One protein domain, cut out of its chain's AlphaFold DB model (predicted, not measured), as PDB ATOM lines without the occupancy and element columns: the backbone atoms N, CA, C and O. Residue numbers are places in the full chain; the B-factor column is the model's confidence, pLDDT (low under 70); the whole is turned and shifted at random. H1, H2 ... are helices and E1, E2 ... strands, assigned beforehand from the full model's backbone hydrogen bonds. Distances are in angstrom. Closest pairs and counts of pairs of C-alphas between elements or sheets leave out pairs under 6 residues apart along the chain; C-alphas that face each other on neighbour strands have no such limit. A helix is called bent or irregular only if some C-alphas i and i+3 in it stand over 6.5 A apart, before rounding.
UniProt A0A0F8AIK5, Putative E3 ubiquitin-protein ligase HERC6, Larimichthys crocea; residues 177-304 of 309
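What this domain is: This is residues 177 to 304 of the 309 residues of the protein "Putative E3 ubiquitin-protein ligase HERC6" of Larimichthys crocea (UniProt A0A0F8AIK5). What is the shape? A small parallel sheet, E1 and E2, has helices H1 and H2 packed on it at one end; the longest helix, H3, lies nearer the middle and meets H1, and the small helix pair H4 and H5 makes the other end. What builds it? It has 128 printed residues, mostly helix by class, with two named strands and five named helices in the order E1 H1 E2 H2 H3 H4 H5. How big is it? It is compact, with a radius of gyration of the C-alphas of 15.5 A, yet elongated, 49 by 28 by 28 A.

How they stand to each other: How do the strands pair? E1, residues 177 to 180, and E2, residues 205 to 209, are parallel, with N 178 and O 206 within hydrogen-bond range at 2.9 A. With H1, residues 182 to 195, they form a strand-helix-strand unit, parallel neighbours joined through a helix, its crossover right-handed. What does H1 touch? Residues 185 to 186 alone touch H2, residues 217 to 231, about perpendicular at 90 degrees, closest C-alphas Leu 186 and Leu 227, 6.1 A. Its residues 190 to 194 alone touch residues 261 to 264 alone of H3, residues 256 to 274, about perpendicular at 79 degrees, closest C-alphas Phe 190 and Leu 264, 6.6 A. What of the last helices? H4, residues 285 to 291, touches H5, residues 298 to 301, closest C-alphas Ala 286 and Asp 300, 5.1 A; H3 is apart from both. Are the helix backbones complete? Every O i to N i+4 pair is within hydrogen-bond range in H3 and H4, 8 of 10 in H1 and 10 of 11 in H2; H5 is too short for one.

Where its parts are: Where are the ends? E1 begins at C-alpha 177 (-55.021, -7.441, 51.438) and H5 ends at C-alpha 301 (-27.070, 7.735, 31.567). How long are the helices? From first to last C-alpha H1 spans 19.6 A, H2 21.5 A and H3 26.8 A; H1 is irregular, with C-alphas 183 and 186 8.9 A apart.

The domain as a whole: Which link is long? H2 to H3, 24 residues, where residues 240 to 241 pair antiparallel with 248 to 249. Is it whole and confident? The printed part has no cut, and no printed residue is under 70 in pLDDT.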
ATOM      1  N   GLU A 177     -55.724  -7.032  50.227       93.06
ATOM      2  CA  GLU A 177     -55.021  -7.441  51.438       93.06
ATOM      3  C   GLU A 177     -53.747  -8.204  51.087       93.06
ATOM      4  O   GLU A 177     -53.786  -9.122  50.270       93.06
ATOM      5  N   LEU A 178     -52.642  -7.865  51.752       94.88
ATOM      6  CA  LEU A 178     -51.446  -8.701  51.790       94.88
ATOM      7  C   LEU A 178     -51.208  -9.195  53.214       94.88
ATOM      8  O   LEU A 178     -51.177  -8.396  54.150       94.88
ATOM      9  N   ARG A 179     -51.025 -10.504  53.375       94.88
ATOM     10  CA  ARG A 179     -50.718 -11.144  54.663       94.88
ATOM     11  C   ARG A 179     -49.299 -11.678  54.615       94.88
ATOM     12  O   ARG A 179     -49.053 -12.699  53.980       94.88
ATOM     13  N   LEU A 180     -48.360 -10.959  55.213       95.69
ATOM     14  CA  LEU A 180     -46.928 -11.175  55.014       95.69
ATOM     15  C   LEU A 180     -46.232 -11.526  56.328       95.69
ATOM     16  O   LEU A 180     -46.697 -11.169  57.409       95.69
ATOM     17  N   LYS A 181     -45.086 -12.196  56.221       94.44
ATOM     18  CA  LYS A 181     -44.150 -12.396  57.332       94.44
ATOM     19  C   LYS A 181     -42.968 -11.459  57.148       94.44
ATOM     20  O   LYS A 181     -42.473 -11.329  56.028       94.44
ATOM     21  N   ARG A 182     -42.487 -10.831  58.224       91.81
ATOM     22  CA  ARG A 182     -41.347  -9.894  58.160       91.81
ATOM     23  C   ARG A 182     -40.068 -10.559  57.645       91.81
ATOM     24  O   ARG A 182     -39.273  -9.909  56.982       91.81
ATOM     25  N   THR A 183     -39.898 -11.854  57.907       92.56
ATOM     26  CA  THR A 183     -38.725 -12.645  57.496       92.56
ATOM     27  C   THR A 183     -38.681 -12.985  56.007       92.56
ATOM     28  O   THR A 183     -37.642 -13.411  55.524       92.56
ATOM     29  N   SER A 184     -39.801 -12.868  55.291       93.75
ATOM     30  CA  SER A 184     -39.928 -13.264  53.880       93.75
ATOM     31  C   SER A 184     -40.814 -12.268  53.129       93.75
ATOM     32  O   SER A 184     -41.789 -12.642  52.466       93.75
ATOM     33  N   LEU A 185     -40.524 -10.978  53.319       94.25
ATOM     34  CA  LEU A 185     -41.376  -9.882  52.867       94.25
ATOM     35  C   LEU A 185     -41.451  -9.831  51.336       94.25
ATOM     36  O   LEU A 185     -42.551  -9.770  50.782       94.25
ATOM     37  N   LEU A 186     -40.296  -9.901  50.666       94.81
ATOM     38  CA  LEU A 186     -40.189  -9.836  49.212       94.81
ATOM     39  C   LEU A 186     -40.885 -11.003  48.513       94.81
ATOM     40  O   LEU A 186     -41.770 -10.787  47.683       94.81
ATOM     41  N   GLU A 187     -40.524 -12.231  48.881       95.19
ATOM     42  CA  GLU A 187     -41.103 -13.444  48.299       95.19
ATOM     43  C   GLU A 187     -42.621 -13.483  48.516       95.19
ATOM     44  O   GLU A 187     -43.385 -13.614  47.560       95.19
ATOM     45  N   GLY A 188     -43.075 -13.261  49.756       96.38
ATOM     46  CA  GLY A 188     -44.498 -13.267  50.086       96.38
ATOM     47  C   GLY A 188     -45.292 -12.203  49.326       96.38
ATOM     48  O   GLY A 188     -46.399 -12.480  48.853       96.38
ATOM     49  N   ALA A 189     -44.726 -11.002  49.167       96.88
ATOM     50  CA  ALA A 189     -45.352  -9.935  48.398       96.88
ATOM     51  C   ALA A 189     -45.459 -10.311  46.920       96.88
ATOM     52  O   ALA A 189     -46.526 -10.148  46.330       96.88
ATOM     53  N   PHE A 190     -44.390 -10.841  46.322       96.56
ATOM     54  CA  PHE A 190     -44.377 -11.201  44.905       96.56
ATOM     55  C   PHE A 190     -45.366 -12.324  44.604       96.56
ATOM     56  O   PHE A 190     -46.142 -12.202  43.656       96.56
ATOM     57  N   THR A 191     -45.420 -13.361  45.440       96.81
ATOM     58  CA  THR A 191     -46.376 -14.463  45.285       96.81
ATOM     59  C   THR A 191     -47.821 -13.971  45.341       96.81
ATOM     60  O   THR A 191     -48.625 -14.310  44.472       96.81
ATOM     61  N   GLN A 192     -48.166 -13.137  46.327       96.94
ATOM     62  CA  GLN A 192     -49.537 -12.636  46.476       96.94
ATOM     63  C   GLN A 192     -49.912 -11.624  45.389       96.94
ATOM     64  O   GLN A 192     -51.034 -11.659  44.885       96.94
ATOM     65  N   LEU A 193     -48.985 -10.756  44.976       96.69
ATOM     66  CA  LEU A 193     -49.214  -9.815  43.877       96.69
ATOM     67  C   LEU A 193     -49.372 -10.528  42.530       96.69
ATOM     68  O   LEU A 193     -50.214 -10.116  41.737       96.69
ATOM     69  N   ALA A 194     -48.606 -11.594  42.281       95.50
ATOM     70  CA  ALA A 194     -48.720 -12.395  41.063       95.50
ATOM     71  C   ALA A 194     -50.055 -13.154  40.981       95.50
ATOM     72  O   ALA A 194     -50.599 -13.323  39.892       95.50
ATOM     73  N   ALA A 195     -50.597 -13.585  42.124       95.12
ATOM     74  CA  ALA A 195     -51.903 -14.241  42.203       95.12
ATOM     75  C   ALA A 195     -53.087 -13.255  42.140       95.12
ATOM     76  O   ALA A 195     -54.211 -13.650  41.819       95.12
ATOM     77  N   ALA A 196     -52.859 -11.978  42.457       93.94
ATOM     78  CA  ALA A 196     -53.904 -10.967  42.527       93.94
ATOM     79  C   ALA A 196     -54.384 -10.514  41.142       93.94
ATOM     80  O   ALA A 196     -53.613 -10.320  40.200       93.94
ATOM     81  N   HIS A 197     -55.683 -10.245  41.021       91.25
ATOM     82  CA  HIS A 197     -56.229  -9.716  39.782       91.25
ATOM     83  C   HIS A 197     -55.921  -8.214  39.654       91.25
ATOM     84  O   HIS A 197     -56.125  -7.437  40.584       91.25
ATOM     85  N   HIS A 198     -55.540  -7.738  38.462       87.44
ATOM     86  CA  HIS A 198     -55.105  -6.340  38.244       87.44
ATOM     87  C   HIS A 198     -56.129  -5.260  38.656       87.44
ATOM     88  O   HIS A 198     -55.790  -4.083  38.811       87.44
ATOM     89  N   ARG A 199     -57.413  -5.620  38.782       86.06
ATOM     90  CA  ARG A 199     -58.464  -4.702  39.260       86.06
ATOM     91  C   ARG A 199     -58.343  -4.408  40.755       86.06
ATOM     92  O   ARG A 199     -58.757  -3.325  41.170       86.06
ATOM     93  N   ASP A 200     -57.762  -5.325  41.519       89.38
ATOM     94  CA  ASP A 200     -57.670  -5.241  42.973       89.38
ATOM     95  C   ASP A 200     -56.638  -4.211  43.417       89.38
ATOM     96  O   ASP A 200     -56.851  -3.537  44.416       89.38
ATOM     97  N   PHE A 201     -55.617  -3.928  42.603       90.62
ATOM     98  CA  PHE A 201     -54.618  -2.887  42.892       90.62
ATOM     99  C   PHE A 201     -55.199  -1.468  43.040       90.62
ATOM    100  O   PHE A 201     -54.504  -0.552  43.473       90.62
ATOM    101  N   LYS A 202     -56.472  -1.258  42.674       87.75
ATOM    102  CA  LYS A 202     -57.192   0.012  42.871       87.75
ATOM    103  C   LYS A 202     -58.072   0.030  44.122       87.75
ATOM    104  O   LYS A 202     -58.552   1.109  44.482       87.75
ATOM    105  N   LYS A 203     -58.299  -1.120  44.761       89.69
ATOM    106  CA  LYS A 203     -59.024  -1.227  46.032       89.69
ATOM    107  C   LYS A 203     -58.213  -0.560  47.155       89.69
ATOM    108  O   LYS A 203     -57.010  -0.326  46.997       89.69
ATOM    109  N   PRO A 204     -58.845  -0.213  48.288       90.25
ATOM    110  CA  PRO A 204     -58.111   0.160  49.488       90.25
ATOM    111  C   PRO A 204     -57.100  -0.928  49.864       90.25
ATOM    112  O   PRO A 204     -57.455  -2.097  49.997       90.25
ATOM    113  N   PHE A 205     -55.841  -0.526  50.007       92.69
ATOM    114  CA  PHE A 205     -54.732  -1.426  50.299       92.69
ATOM    115  C   PHE A 205     -54.571  -1.616  51.808       92.69
ATOM    116  O   PHE A 205     -54.570  -0.620  52.548       92.69
ATOM    117  N   VAL A 206     -54.416  -2.866  52.240       92.44
ATOM    118  CA  VAL A 206     -54.222  -3.283  53.634       92.44
ATOM    119  C   VAL A 206     -53.072  -4.283  53.699       92.44
ATOM    120  O   VAL A 206     -52.963  -5.164  52.850       92.44
ATOM    121  N   VAL A 207     -52.216  -4.144  54.710       94.44
ATOM    122  CA  VAL A 207     -51.101  -5.061  54.959       94.44
ATOM    123  C   VAL A 207     -51.198  -5.565  56.391       94.44
ATOM    124  O   VAL A 207     -51.324  -4.758  57.312       94.44
ATOM    125  N   TYR A 208     -51.108  -6.880  56.549       93.69
ATOM    126  CA  TYR A 208     -50.970  -7.578  57.821       93.69
ATOM    127  C   TYR A 208     -49.563  -8.172  57.900       93.69
ATOM    128  O   TYR A 208     -49.077  -8.735  56.914       93.69
ATOM    129  N   LEU A 209     -48.915  -8.044  59.058       93.19
ATOM    130  CA  LEU A 209     -47.561  -8.539  59.301       93.19
ATOM    131  C   LEU A 209     -47.577  -9.549  60.448       93.19
ATOM    132  O   LEU A 209     -48.162  -9.274  61.489       93.19
ATOM    133  N   ASP A 210     -46.914 -10.689  60.255       92.00
ATOM    134  CA  ASP A 210     -46.719 -11.738  61.268       92.00
ATOM    135  C   ASP A 210     -48.027 -12.211  61.928       92.00
ATOM    136  O   ASP A 210     -48.089 -12.431  63.132       92.00
ATOM    137  N   GLU A 211     -49.082 -12.348  61.115       87.88
ATOM    138  CA  GLU A 211     -50.426 -12.784  61.535       87.88
ATOM    139  C   GLU A 211     -51.118 -11.857  62.554       87.88
ATOM    140  O   GLU A 211     -52.182 -12.196  63.072       87.88
ATOM    141  N   ASP A 212     -50.585 -10.651  62.778       88.00
ATOM    142  CA  ASP A 212     -51.236  -9.629  63.594       88.00
ATOM    143  C   ASP A 212     -52.530  -9.145  62.900       88.00
ATOM    144  O   ASP A 212     -52.471  -8.658  61.763       88.00
ATOM    145  N   PRO A 213     -53.712  -9.258  63.544       82.38
ATOM    146  CA  PRO A 213     -54.978  -8.804  62.971       82.38
ATOM    147  C   PRO A 213     -55.117  -7.272  62.917       82.38
ATOM    148  O   PRO A 213     -56.105  -6.769  62.374       82.38
ATOM    149  N   ALA A 214     -54.177  -6.505  63.478       84.38
ATOM    150  CA  ALA A 214     -54.243  -5.051  63.512       84.38
ATOM    151  C   ALA A 214     -54.136  -4.423  62.109       84.38
ATOM    152  O   ALA A 214     -53.132  -4.538  61.407       84.38
ATOM    153  N   VAL A 215     -55.156  -3.647  61.729       83.00
ATOM    154  CA  VAL A 215     -55.138  -2.833  60.507       83.00
ATOM    155  C   VAL A 215     -54.603  -1.447  60.836       83.00
ATOM    156  O   VAL A 215     -55.319  -0.594  61.359       83.00
ATOM    157  N   THR A 216     -53.335  -1.197  60.505       86.50
ATOM    158  CA  THR A 216     -52.692   0.095  60.772       86.50
ATOM    159  C   THR A 216     -52.128   0.728  59.503       86.50
ATOM    160  O   THR A 216     -51.655   0.064  58.579       86.50
ATOM    161  N   ALA A 217     -52.143   2.063  59.446       85.31
ATOM    162  CA  ALA A 217     -51.420   2.790  58.400       85.31
ATOM    163  C   ALA A 217     -49.897   2.607  58.522       85.31
ATOM    164  O   ALA A 217     -49.189   2.745  57.524       85.31
ATOM    165  N   VAL A 218     -49.416   2.271  59.724       89.62
ATOM    166  CA  VAL A 218     -48.008   2.009  60.031       89.62
ATOM    167  C   VAL A 218     -47.512   0.802  59.244       89.62
ATOM    168  O   VAL A 218     -46.564   0.947  58.486       89.62
ATOM    169  N   TYR A 219     -48.225  -0.329  59.269       92.81
ATOM    170  CA  TYR A 219     -47.801  -1.536  58.542       92.81
ATOM    171  C   TYR A 219     -47.680  -1.338  57.038       92.81
ATOM    172  O   TYR A 219     -46.796  -1.910  56.412       92.81
ATOM    173  N   LYS A 220     -48.515  -0.481  56.446       91.69
ATOM    174  CA  LYS A 220     -48.386  -0.135  55.024       91.69
ATOM    175  C   LYS A 220     -47.112   0.653  54.743       91.69
ATOM    176  O   LYS A 220     -46.448   0.396  53.744       91.69
ATOM    177  N   ARG A 221     -46.785   1.621  55.602       92.44
ATOM    178  CA  ARG A 221     -45.560   2.420  55.467       92.44
ATOM    179  C   ARG A 221     -44.331   1.556  55.704       92.44
ATOM    180  O   ARG A 221     -43.420   1.609  54.890       92.44
ATOM    181  N   ASP A 222     -44.351   0.728  56.743       92.94
ATOM    182  CA  ASP A 222     -43.266  -0.192  57.081       92.94
ATOM    183  C   ASP A 222     -43.044  -1.214  55.969       92.94
ATOM    184  O   ASP A 222     -41.903  -1.449  55.583       92.94
ATOM    185  N   PHE A 223     -44.118  -1.768  55.405       95.38
ATOM    186  CA  PHE A 223     -44.046  -2.670  54.261       95.38
ATOM    187  C   PHE A 223     -43.253  -2.050  53.112       95.38
ATOM    188  O   PHE A 223     -42.254  -2.618  52.684       95.38
ATOM    189  N   PHE A 224     -43.636  -0.858  52.647       96.19
ATOM    190  CA  PHE A 224     -42.910  -0.202  51.561       96.19
ATOM    191  C   PHE A 224     -41.503   0.250  51.973       96.19
ATOM    192  O   PHE A 224     -40.590   0.211  51.151       96.19
ATOM    193  N   HIS A 225     -41.318   0.664  53.227       93.62
ATOM    194  CA  HIS A 225     -40.030   1.117  53.741       93.62
ATOM    195  C   HIS A 225     -38.976   0.006  53.742       93.62
ATOM    196  O   HIS A 225     -37.832   0.292  53.415       93.62
ATOM    197  N   HIS A 226     -39.355  -1.234  54.060       93.56
ATOM    198  CA  HIS A 226     -38.429  -2.371  54.080       93.56
ATOM    199  C   HIS A 226     -38.336  -3.076  52.721       93.56
ATOM    200  O   HIS A 226     -37.241  -3.433  52.293       93.56
ATOM    201  N   LEU A 227     -39.456  -3.207  52.002       95.69
ATOM    202  CA  LEU A 227     -39.495  -3.917  50.723       95.69
ATOM    203  C   LEU A 227     -38.654  -3.236  49.639       95.69
ATOM    204  O   LEU A 227     -37.979  -3.911  48.871       95.69
ATOM    205  N   PHE A 228     -38.719  -1.905  49.526       95.81
ATOM    206  CA  PHE A 228     -38.019  -1.197  48.452       95.81
ATOM    207  C   PHE A 228     -36.497  -1.321  48.551       95.81
ATOM    208  O   PHE A 228     -35.908  -1.711  47.546       95.81
ATOM    209  N   PRO A 229     -35.858  -1.066  49.712       93.69
ATOM    210  CA  PRO A 229     -34.437  -1.332  49.905       93.69
ATOM    211  C   PRO A 229     -34.047  -2.777  49.599       93.69
ATOM    212  O   PRO A 229     -33.057  -2.983  48.910       93.69
ATOM    213  N   GLU A 230     -34.843  -3.758  50.038       93.88
ATOM    214  CA  GLU A 230     -34.597  -5.177  49.748       93.88
ATOM    215  C   GLU A 230     -34.639  -5.455  48.236       93.88
ATOM    216  O   GLU A 230     -33.721  -6.070  47.703       93.88
ATOM    217  N   MET A 231     -35.632  -4.932  47.507       94.00
ATOM    218  CA  MET A 231     -35.753  -5.094  46.047       94.00
ATOM    219  C   MET A 231     -34.644  -4.412  45.246       94.00
ATOM    220  O   MET A 231     -34.275  -4.894  44.180       94.00
ATOM    221  N   VAL A 232     -34.166  -3.253  45.702       92.81
ATOM    222  CA  VAL A 232     -33.118  -2.479  45.010       92.81
ATOM    223  C   VAL A 232     -31.732  -2.752  45.589       92.81
ATOM    224  O   VAL A 232     -30.814  -1.960  45.380       92.81
ATOM    225  N   SER A 233     -31.584  -3.864  46.308       91.75
ATOM    226  CA  SER A 233     -30.313  -4.356  46.824       91.75
ATOM    227  C   SER A 233     -29.647  -5.325  45.834       91.75
ATOM    228  O   SER A 233     -30.353  -5.995  45.066       91.75
ATOM    229  N   PRO A 234     -28.307  -5.435  45.838       89.69
ATOM    230  CA  PRO A 234     -27.588  -6.458  45.076       89.69
ATOM    231  C   PRO A 234     -28.055  -7.885  45.382       89.69
ATOM    232  O   PRO A 234     -28.101  -8.726  44.485       89.69
ATOM    233  N   GLU A 235     -28.453  -8.149  46.627       89.50
ATOM    234  CA  GLU A 235     -28.870  -9.462  47.121       89.50
ATOM    235  C   GLU A 235     -30.167  -9.953  46.467       89.50
ATOM    236  O   GLU A 235     -30.368 -11.159  46.325       89.50
ATOM    237  N   SER A 236     -31.029  -9.039  46.011       89.94
ATOM    238  CA  SER A 236     -32.259  -9.389  45.285       89.94
ATOM    239  C   SER A 236     -32.004 -10.066  43.932       89.94
ATOM    240  O   SER A 236     -32.886 -10.745  43.399       89.94
ATOM    241  N   GLY A 237     -30.833  -9.819  43.329       89.94
ATOM    242  CA  GLY A 237     -30.493 -10.248  41.972       89.94
ATOM    243  C   GLY A 237     -31.378  -9.655  40.864       89.94
ATOM    244  O   GLY A 237     -31.305 -10.116  39.729       89.94
ATOM    245  N   MET A 238     -32.232  -8.665  41.161       92.12
ATOM    246  CA  MET A 238     -33.170  -8.092  40.184       92.12
ATOM    247  C   MET A 238     -32.503  -7.099  39.227       92.12
ATOM    248  O   MET A 238     -32.906  -6.978  38.071       92.12
ATOM    249  N   PHE A 239     -31.503  -6.364  39.708       93.50
ATOM    250  CA  PHE A 239     -30.896  -5.254  38.982       93.50
ATOM    251  C   PHE A 239     -29.383  -5.422  38.875       93.50
ATOM    252  O   PHE A 239     -28.737  -6.027  39.728       93.50
ATOM    253  N   LEU A 240     -28.820  -4.850  37.816       90.00
ATOM    254  CA  LEU A 240     -27.389  -4.608  37.702       90.00
ATOM    255  C   LEU A 240     -27.045  -3.326  38.442       90.00
ATOM    256  O   LEU A 240     -27.835  -2.386  38.446       90.00
ATOM    257  N   PHE A 241     -25.852  -3.263  39.007       89.19
ATOM    258  CA  PHE A 241     -25.375  -2.080  39.705       89.19
ATOM    259  C   PHE A 241     -24.158  -1.501  38.997       89.19
ATOM    260  O   PHE A 241     -23.437  -2.211  38.293       89.19
ATOM    261  N   ASN A 242     -23.946  -0.202  39.180       82.94
ATOM    262  CA  ASN A 242     -22.700   0.443  38.796       82.94
ATOM    263  C   ASN A 242     -21.534   0.004  39.705       82.94
ATOM    264  O   ASN A 242     -21.747  -0.632  40.736       82.94
ATOM    265  N   ASP A 243     -20.304   0.388  39.356       79.25
ATOM    266  CA  ASP A 243     -19.094  -0.022  40.092       79.25
ATOM    267  C   ASP A 243     -19.105   0.397  41.573       79.25
ATOM    268  O   ASP A 243     -18.521  -0.276  42.420       79.25
ATOM    269  N   SER A 244     -19.790   1.498  41.905       76.75
ATOM    270  CA  SER A 244     -19.964   1.966  43.286       76.75
ATOM    271  C   SER A 244     -21.135   1.311  44.023       76.75
ATOM    272  O   SER A 244     -21.349   1.611  45.192       76.75
ATOM    273  N   VAL A 245     -21.895   0.432  43.364       78.75
ATOM    274  CA  VAL A 245     -23.061  -0.281  43.910       78.75
ATOM    275  C   VAL A 245     -24.131   0.666  44.477       78.75
ATOM    276  O   VAL A 245     -24.813   0.382  45.455       78.75
ATOM    277  N   THR A 246     -24.285   1.839  43.860       81.06
ATOM    278  CA  THR A 246     -25.201   2.892  44.327       81.06
ATOM    279  C   THR A 246     -26.454   3.023  43.476       81.06
ATOM    280  O   THR A 246     -27.478   3.481  43.978       81.06
ATOM    281  N   LEU A 247     -26.377   2.670  42.190       86.31
ATOM    282  CA  LEU A 247     -27.467   2.869  41.237       86.31
ATOM    283  C   LEU A 247     -27.845   1.539  40.578       86.31
ATOM    284  O   LEU A 247     -27.018   0.991  39.846       86.31
ATOM    285  N   PRO A 248     -29.062   1.014  40.805       91.62
ATOM    286  CA  PRO A 248     -29.601  -0.113  40.056       91.62
ATOM    287  C   PRO A 248     -29.988   0.259  38.617       91.62
ATOM    288  O   PRO A 248     -30.462   1.362  38.325       91.62
ATOM    289  N   TRP A 249     -29.866  -0.712  37.716       92.62
ATOM    290  CA  TRP A 249     -30.353  -0.655  36.344       92.62
ATOM    291  C   TRP A 249     -30.813  -2.021  35.840       92.62
ATOM    292  O   TRP A 249     -30.398  -3.072  36.322       92.62
ATOM    293  N   PHE A 250     -31.695  -2.007  34.846       92.12
ATOM    294  CA  PHE A 250     -32.259  -3.224  34.275       92.12
ATOM    295  C   PHE A 250     -31.205  -3.971  33.439       92.12
ATOM    296  O   PHE A 250     -30.492  -3.336  32.652       92.12
ATOM    297  N   PRO A 251     -31.110  -5.307  33.559       90.75
ATOM    298  CA  PRO A 251     -30.210  -6.100  32.735       90.75
ATOM    299  C   PRO A 251     -30.597  -6.020  31.253       90.75
ATOM    300  O   PRO A 251     -31.771  -5.949  30.895       90.75
ATOM    301  N   SER A 252     -29.597  -6.063  30.368       86.38
ATOM    302  CA  SER A 252     -29.811  -6.029  28.912       86.38
ATOM    303  C   SER A 252     -30.450  -7.309  28.365       86.38
ATOM    304  O   SER A 252     -31.043  -7.298  27.288       86.38
ATOM    305  N   ARG A 253     -30.331  -8.415  29.108       87.88
ATOM    306  CA  ARG A 253     -30.982  -9.697  28.838       87.88
ATOM    307  C   ARG A 253     -31.803 -10.066  30.064       87.88
ATOM    308  O   ARG A 253     -31.229 -10.277  31.126       87.88
ATOM    309  N   ALA A 254     -33.116 -10.130  29.899       89.38
ATOM    310  CA  ALA A 254     -34.051 -10.527  30.942       89.38
ATOM    311  C   ALA A 254     -34.621 -11.909  30.611       89.38
ATOM    312  O   ALA A 254     -34.974 -12.189  29.463       89.38
ATOM    313  N   THR A 255     -34.694 -12.783  31.609       93.06
ATOM    314  CA  THR A 255     -35.481 -14.015  31.524       93.06
ATOM    315  C   THR A 255     -36.972 -13.704  31.703       93.06
ATOM    316  O   THR A 255     -37.349 -12.612  32.128       93.06
ATOM    317  N   LYS A 256     -37.854 -14.677  31.436       91.50
ATOM    318  CA  LYS A 256     -39.298 -14.524  31.720       91.50
ATOM    319  C   LYS A 256     -39.589 -14.292  33.208       91.50
ATOM    320  O   LYS A 256     -40.562 -13.623  33.561       91.50
ATOM    321  N   GLU A 257     -38.762 -14.861  34.080       91.56
ATOM    322  CA  GLU A 257     -38.866 -14.640  35.522       91.56
ATOM    323  C   GLU A 257     -38.509 -13.192  35.866       91.56
ATOM    324  O   GLU A 257     -39.246 -12.547  36.608       91.56
ATOM    325  N   ASP A 258     -37.455 -12.645  35.255       92.38
ATOM    326  CA  ASP A 258     -37.065 -11.242  35.438       92.38
ATOM    327  C   ASP A 258     -38.152 -10.287  34.940       92.38
ATOM    328  O   ASP A 258     -38.515  -9.351  35.646       92.38
ATOM    329  N   GLU A 259     -38.752 -10.552  33.775       92.88
ATOM    330  CA  GLU A 259     -39.889  -9.770  33.267       92.88
ATOM    331  C   GLU A 259     -41.056  -9.735  34.263       92.88
ATOM    332  O   GLU A 259     -41.646  -8.678  34.506       92.88
ATOM    333  N   THR A 260     -41.355 -10.878  34.886       94.06
ATOM    334  CA  THR A 260     -42.395 -10.976  35.917       94.06
ATOM    335  C   THR A 260     -42.016 -10.153  37.148       94.06
ATOM    336  O   THR A 260     -42.823  -9.358  37.630       94.06
ATOM    337  N   LYS A 261     -40.772 -10.264  37.625       94.94
ATOM    338  CA  LYS A 261     -40.257  -9.469  38.751       94.94
ATOM    339  C   LYS A 261     -40.300  -7.963  38.456       94.94
ATOM    340  O   LYS A 261     -40.726  -7.192  39.313       94.94
ATOM    341  N   PHE A 262     -39.948  -7.530  37.243       95.44
ATOM    342  CA  PHE A 262     -40.023  -6.122  36.829       95.44
ATOM    343  C   PHE A 262     -41.456  -5.607  36.748       95.44
ATOM    344  O   PHE A 262     -41.731  -4.475  37.152       95.44
ATOM    345  N   PHE A 263     -42.386  -6.436  36.273       95.44
ATOM    346  CA  PHE A 263     -43.805  -6.102  36.298       95.44
ATOM    347  C   PHE A 263     -44.297  -5.888  37.736       95.44
ATOM    348  O   PHE A 263     -44.908  -4.858  38.025       95.44
ATOM    349  N   LEU A 264     -43.981  -6.810  38.651       96.62
ATOM    350  CA  LEU A 264     -44.369  -6.719  40.062       96.62
ATOM    351  C   LEU A 264     -43.722  -5.519  40.766       96.62
ATOM    352  O   LEU A 264     -44.399  -4.807  41.508       96.62
ATOM    353  N   PHE A 265     -42.457  -5.226  40.467       96.69
ATOM    354  CA  PHE A 265     -41.788  -4.002  40.907       96.69
ATOM    355  C   PHE A 265     -42.543  -2.744  40.443       96.69
ATOM    356  O   PHE A 265     -42.813  -1.842  41.236       96.69
ATOM    357  N   GLY A 266     -42.971  -2.702  39.178       95.69
ATOM    358  CA  GLY A 266     -43.807  -1.621  38.650       95.69
ATOM    359  C   GLY A 266     -45.167  -1.508  39.352       95.69
ATOM    360  O   GLY A 266     -45.610  -0.399  39.668       95.69
ATOM    361  N   VAL A 267     -45.812  -2.641  39.654       96.25
ATOM    362  CA  VAL A 267     -47.052  -2.682  40.447       96.25
ATOM    363  C   VAL A 267     -46.821  -2.088  41.836       96.25
ATOM    364  O   VAL A 267     -47.615  -1.257  42.273       96.25
ATOM    365  N   LEU A 268     -45.724  -2.439  42.507       96.94
ATOM    366  CA  LEU A 268     -45.363  -1.908  43.823       96.94
ATOM    367  C   LEU A 268     -45.089  -0.403  43.795       96.94
ATOM    368  O   LEU A 268     -45.592   0.311  44.662       96.94
ATOM    369  N   CYS A 269     -44.383   0.104  42.780       96.00
ATOM    370  CA  CYS A 269     -44.217   1.545  42.555       96.00
ATOM    371  C   CYS A 269     -45.576   2.250  42.419       96.00
ATOM    372  O   CYS A 269     -45.828   3.276  43.054       96.00
ATOM    373  N   GLY A 270     -46.482   1.670  41.626       94.25
ATOM    374  CA  GLY A 270     -47.841   2.173  41.457       94.25
ATOM    375  C   GLY A 270     -48.653   2.141  42.753       94.25
ATOM    376  O   GLY A 270     -49.332   3.116  43.070       94.25
ATOM    377  N   LEU A 271     -48.565   1.053  43.525       95.44
ATOM    378  CA  LEU A 271     -49.239   0.900  44.815       95.44
ATOM    379  C   LEU A 271     -48.714   1.896  45.852       95.44
ATOM    380  O   LEU A 271     -49.528   2.494  46.557       95.44
ATOM    381  N   ALA A 272     -47.399   2.105  45.928       95.25
ATOM    382  CA  ALA A 272     -46.786   3.084  46.821       95.25
ATOM    383  C   ALA A 272     -47.288   4.498  46.499       95.25
ATOM    384  O   ALA A 272     -47.844   5.171  47.372       95.25
ATOM    385  N   LEU A 273     -47.219   4.897  45.223       92.94
ATOM    386  CA  LEU A 273     -47.720   6.189  44.754       92.94
ATOM    387  C   LEU A 273     -49.221   6.349  45.037       92.94
ATOM    388  O   LEU A 273     -49.642   7.338  45.635       92.94
ATOM    389  N   TYR A 274     -50.033   5.352  44.670       92.81
ATOM    390  CA  TYR A 274     -51.485   5.355  44.867       92.81
ATOM    391  C   TYR A 274     -51.880   5.427  46.346       92.81
ATOM    392  O   TYR A 274     -52.935   5.964  46.680       92.81
ATOM    393  N   ASN A 275     -51.048   4.902  47.248       92.12
ATOM    394  CA  ASN A 275     -51.258   4.919  48.693       92.12
ATOM    395  C   ASN A 275     -50.469   6.005  49.429       92.12
ATOM    396  O   ASN A 275     -50.371   5.933  50.652       92.12
ATOM    397  N   GLN A 276     -49.976   7.024  48.716       92.62
ATOM    398  CA  GLN A 276     -49.286   8.180  49.303       92.62
ATOM    399  C   GLN A 276     -48.062   7.789  50.146       92.62
ATOM    400  O   GLN A 276     -47.694   8.481  51.094       92.62
ATOM    401  N   CYS A 277     -47.428   6.669  49.802       92.56
ATOM    402  CA  CYS A 277     -46.228   6.177  50.454       92.56
ATOM    403  C   CYS A 277     -45.011   6.617  49.639       92.56
ATOM    404  O   CYS A 277     -44.886   6.283  48.462       92.56
ATOM    405  N   ILE A 278     -44.131   7.394  50.269       90.56
ATOM    406  CA  ILE A 278     -42.856   7.801  49.676       90.56
ATOM    407  C   ILE A 278     -41.881   6.635  49.829       90.56
ATOM    408  O   ILE A 278     -41.727   6.103  50.927       90.56
ATOM    409  N   VAL A 279     -41.242   6.253  48.728       93.50
ATOM    410  CA  VAL A 279     -40.309   5.125  48.657       93.50
ATOM    411  C   VAL A 279     -38.980   5.577  48.075       93.50
ATOM    412  O   VAL A 279     -38.927   6.527  47.293       93.50
ATOM    413  N   TYR A 280     -37.907   4.899  48.472       89.56
ATOM    414  CA  TYR A 280     -36.577   5.157  47.944       89.56
ATOM    415  C   TYR A 280     -36.393   4.422  46.613       89.56
ATOM    416  O   TYR A 280     -36.525   3.202  46.548       89.56
ATOM    417  N   LEU A 281     -36.116   5.181  45.554       92.12
ATOM    418  CA  LEU A 281     -35.914   4.680  44.195       92.12
ATOM    419  C   LEU A 281     -34.615   5.269  43.629       92.12
ATOM    420  O   LEU A 281     -34.668   6.310  42.972       92.12
ATOM    421  N   PRO A 282     -33.457   4.632  43.877       91.31
ATOM    422  CA  PRO A 282     -32.146   5.138  43.467       91.31
ATOM    423  C   PRO A 282     -31.854   4.916  41.975       91.31
ATOM    424  O   PRO A 282     -30.759   4.522  41.602       91.31
ATOM    425  N   PHE A 283     -32.829   5.122  41.094       91.50
ATOM    426  CA  PHE A 283     -32.632   4.912  39.661       91.50
ATOM    427  C   PHE A 283     -32.154   6.194  38.966       91.50
ATOM    428  O   PHE A 283     -32.586   7.283  39.352       91.50
ATOM    429  N   PRO A 284     -31.338   6.079  37.902       90.56
ATOM    430  CA  PRO A 284     -30.957   7.216  37.070       90.56
ATOM    431  C   PRO A 284     -32.162   7.946  36.469       90.56
ATOM    432  O   PRO A 284     -33.206   7.333  36.195       90.56
ATOM    433  N   LEU A 285     -31.986   9.230  36.141       89.25
ATOM    434  CA  LEU A 285     -33.011  10.064  35.495       89.25
ATOM    435  C   LEU A 285     -33.611   9.414  34.233       89.25
ATOM    436  O   LEU A 285     -34.804   9.570  33.944       89.25
ATOM    437  N   ALA A 286     -32.806   8.632  33.514       91.19
ATOM    438  CA  ALA A 286     -33.218   7.892  32.330       91.19
ATOM    439  C   ALA A 286     -34.447   6.988  32.564       91.19
ATOM    440  O   ALA A 286     -35.300   6.887  31.678       91.19
ATOM    441  N   LEU A 287     -34.588   6.361  33.742       91.94
ATOM    442  CA  LEU A 287     -35.764   5.537  34.049       91.94
ATOM    443  C   LEU A 287     -37.037   6.387  34.080       91.94
ATOM    444  O   LEU A 287     -38.046   6.033  33.470       91.94
ATOM    445  N   PHE A 288     -36.993   7.520  34.777       90.88
ATOM    446  CA  PHE A 288     -38.157   8.388  34.936       90.88
ATOM    447  C   PHE A 288     -38.574   9.028  33.611       90.88
ATOM    448  O   PHE A 288     -39.769   9.157  33.352       90.88
ATOM    449  N   LYS A 289     -37.619   9.344  32.725       89.31
ATOM    450  CA  LYS A 289     -37.928   9.771  31.352       89.31
ATOM    451  C   LYS A 289     -38.635   8.678  30.554       89.31
ATOM    452  O   LYS A 289     -39.681   8.955  29.971       89.31
ATOM    453  N   LYS A 290     -38.162   7.426  30.623       89.81
ATOM    454  CA  LYS A 290     -38.850   6.285  29.989       89.81
ATOM    455  C   LYS A 290     -40.285   6.114  30.487       89.81
ATOM    456  O   LYS A 290     -41.179   5.886  29.679       89.81
ATOM    457  N   LEU A 291     -40.526   6.255  31.791       89.56
ATOM    458  CA  LEU A 291     -41.879   6.178  32.366       89.56
ATOM    459  C   LEU A 291     -42.811   7.293  31.866       89.56
ATOM    460  O   LEU A 291     -44.029   7.121  31.870       89.56
ATOM    461  N   LEU A 292     -42.245   8.424  31.442       85.56
ATOM    462  CA  LEU A 292     -42.967   9.562  30.874       85.56
ATOM    463  C   LEU A 292     -43.064   9.520  29.341       85.56
ATOM    464  O   LEU A 292     -43.558  10.484  28.761       85.56
ATOM    465  N   ASP A 293     -42.617   8.437  28.694       84.56
ATOM    466  CA  ASP A 293     -42.527   8.323  27.227       84.56
ATOM    467  C   ASP A 293     -41.639   9.425  26.605       84.56
ATOM    468  O   ASP A 293     -41.856   9.884  25.485       84.56
ATOM    469  N   VAL A 294     -40.636   9.882  27.365       85.88
ATOM    470  CA  VAL A 294     -39.604  10.827  26.923       85.88
ATOM    471  C   VAL A 294     -38.347  10.039  26.585       85.88
ATOM    472  O   VAL A 294     -37.872   9.244  27.398       85.88
ATOM    473  N   GLU A 295     -37.790  10.280  25.399       87.19
ATOM    474  CA  GLU A 295     -36.548   9.646  24.959       87.19
ATOM    475  C   GLU A 295     -35.382  10.045  25.888       87.19
ATOM    476  O   GLU A 295     -35.083  11.238  26.019       87.19
ATOM    477  N   PRO A 296     -34.736   9.083  26.575       88.25
ATOM    478  CA  PRO A 296     -33.557   9.366  27.384       88.25
ATOM    479  C   PRO A 296     -32.367   9.751  26.503       88.25
ATOM    480  O   PRO A 296     -32.146   9.154  25.451       88.25
ATOM    481  N   THR A 297     -31.561  10.702  26.961       87.19
ATOM    482  CA  THR A 297     -30.318  11.108  26.300       87.19
ATOM    483  C   THR A 297     -29.116  10.391  26.914       87.19
ATOM    484  O   THR A 297     -29.187   9.823  28.005       87.19
ATOM    485  N   LEU A 298     -27.965  10.453  26.235       81.81
ATOM    486  CA  LEU A 298     -26.703   9.944  26.786       81.81
ATOM    487  C   LEU A 298     -26.306  10.647  28.092       81.81
ATOM    488  O   LEU A 298     -25.640  10.047  28.928       81.81
ATOM    489  N   GLU A 299     -26.714  11.903  28.284       83.50
ATOM    490  CA  GLU A 299     -26.445  12.640  29.521       83.50
ATOM    491  C   GLU A 299     -27.196  12.050  30.715       83.50
ATOM    492  O   GLU A 299     -26.617  11.956  31.793       83.50
ATOM    493  N   ASP A 300     -28.421  11.558  30.513       83.25
ATOM    494  CA  ASP A 300     -29.221  10.930  31.574       83.25
ATOM    495  C   ASP A 300     -28.635   9.594  32.055       83.25
ATOM    496  O   ASP A 300     -28.983   9.108  33.130       83.25
ATOM    497  N   LEU A 301     -27.768   8.980  31.244       76.62
ATOM    498  CA  LEU A 301     -27.070   7.735  31.567       76.62
ATOM    499  C   LEU A 301     -25.695   7.974  32.202       76.62
ATOM    500  O   LEU A 301     -25.137   7.038  32.774       76.62
ATOM    501  N   LYS A 302     -25.166   9.207  32.172       78.69
ATOM    502  CA  LYS A 302     -23.892   9.543  32.835       78.69
ATOM    503  C   LYS A 302     -23.952   9.341  34.345       78.69
ATOM    504  O   LYS A 302     -22.929   9.058  34.946       78.69
ATOM    505  N   GLU A 303     -25.134   9.460  34.950       79.12
ATOM    506  CA  GLU A 303     -25.335   9.150  36.371       79.12
ATOM    507  C   GLU A 303     -24.949   7.698  36.685       79.12
ATOM    508  O   GLU A 303     -24.362   7.428  37.727       79.12
ATOM    509  N   PHE A 304     -25.230   6.769  35.763       72.38
ATOM    510  CA  PHE A 304     -24.976   5.341  35.940       72.38
ATOM    511  C   PHE A 304     -23.494   4.978  35.766       72.38
ATOM    512  O   PHE A 304     -22.965   4.135  36.488       72.38
TER     513      PHE A 304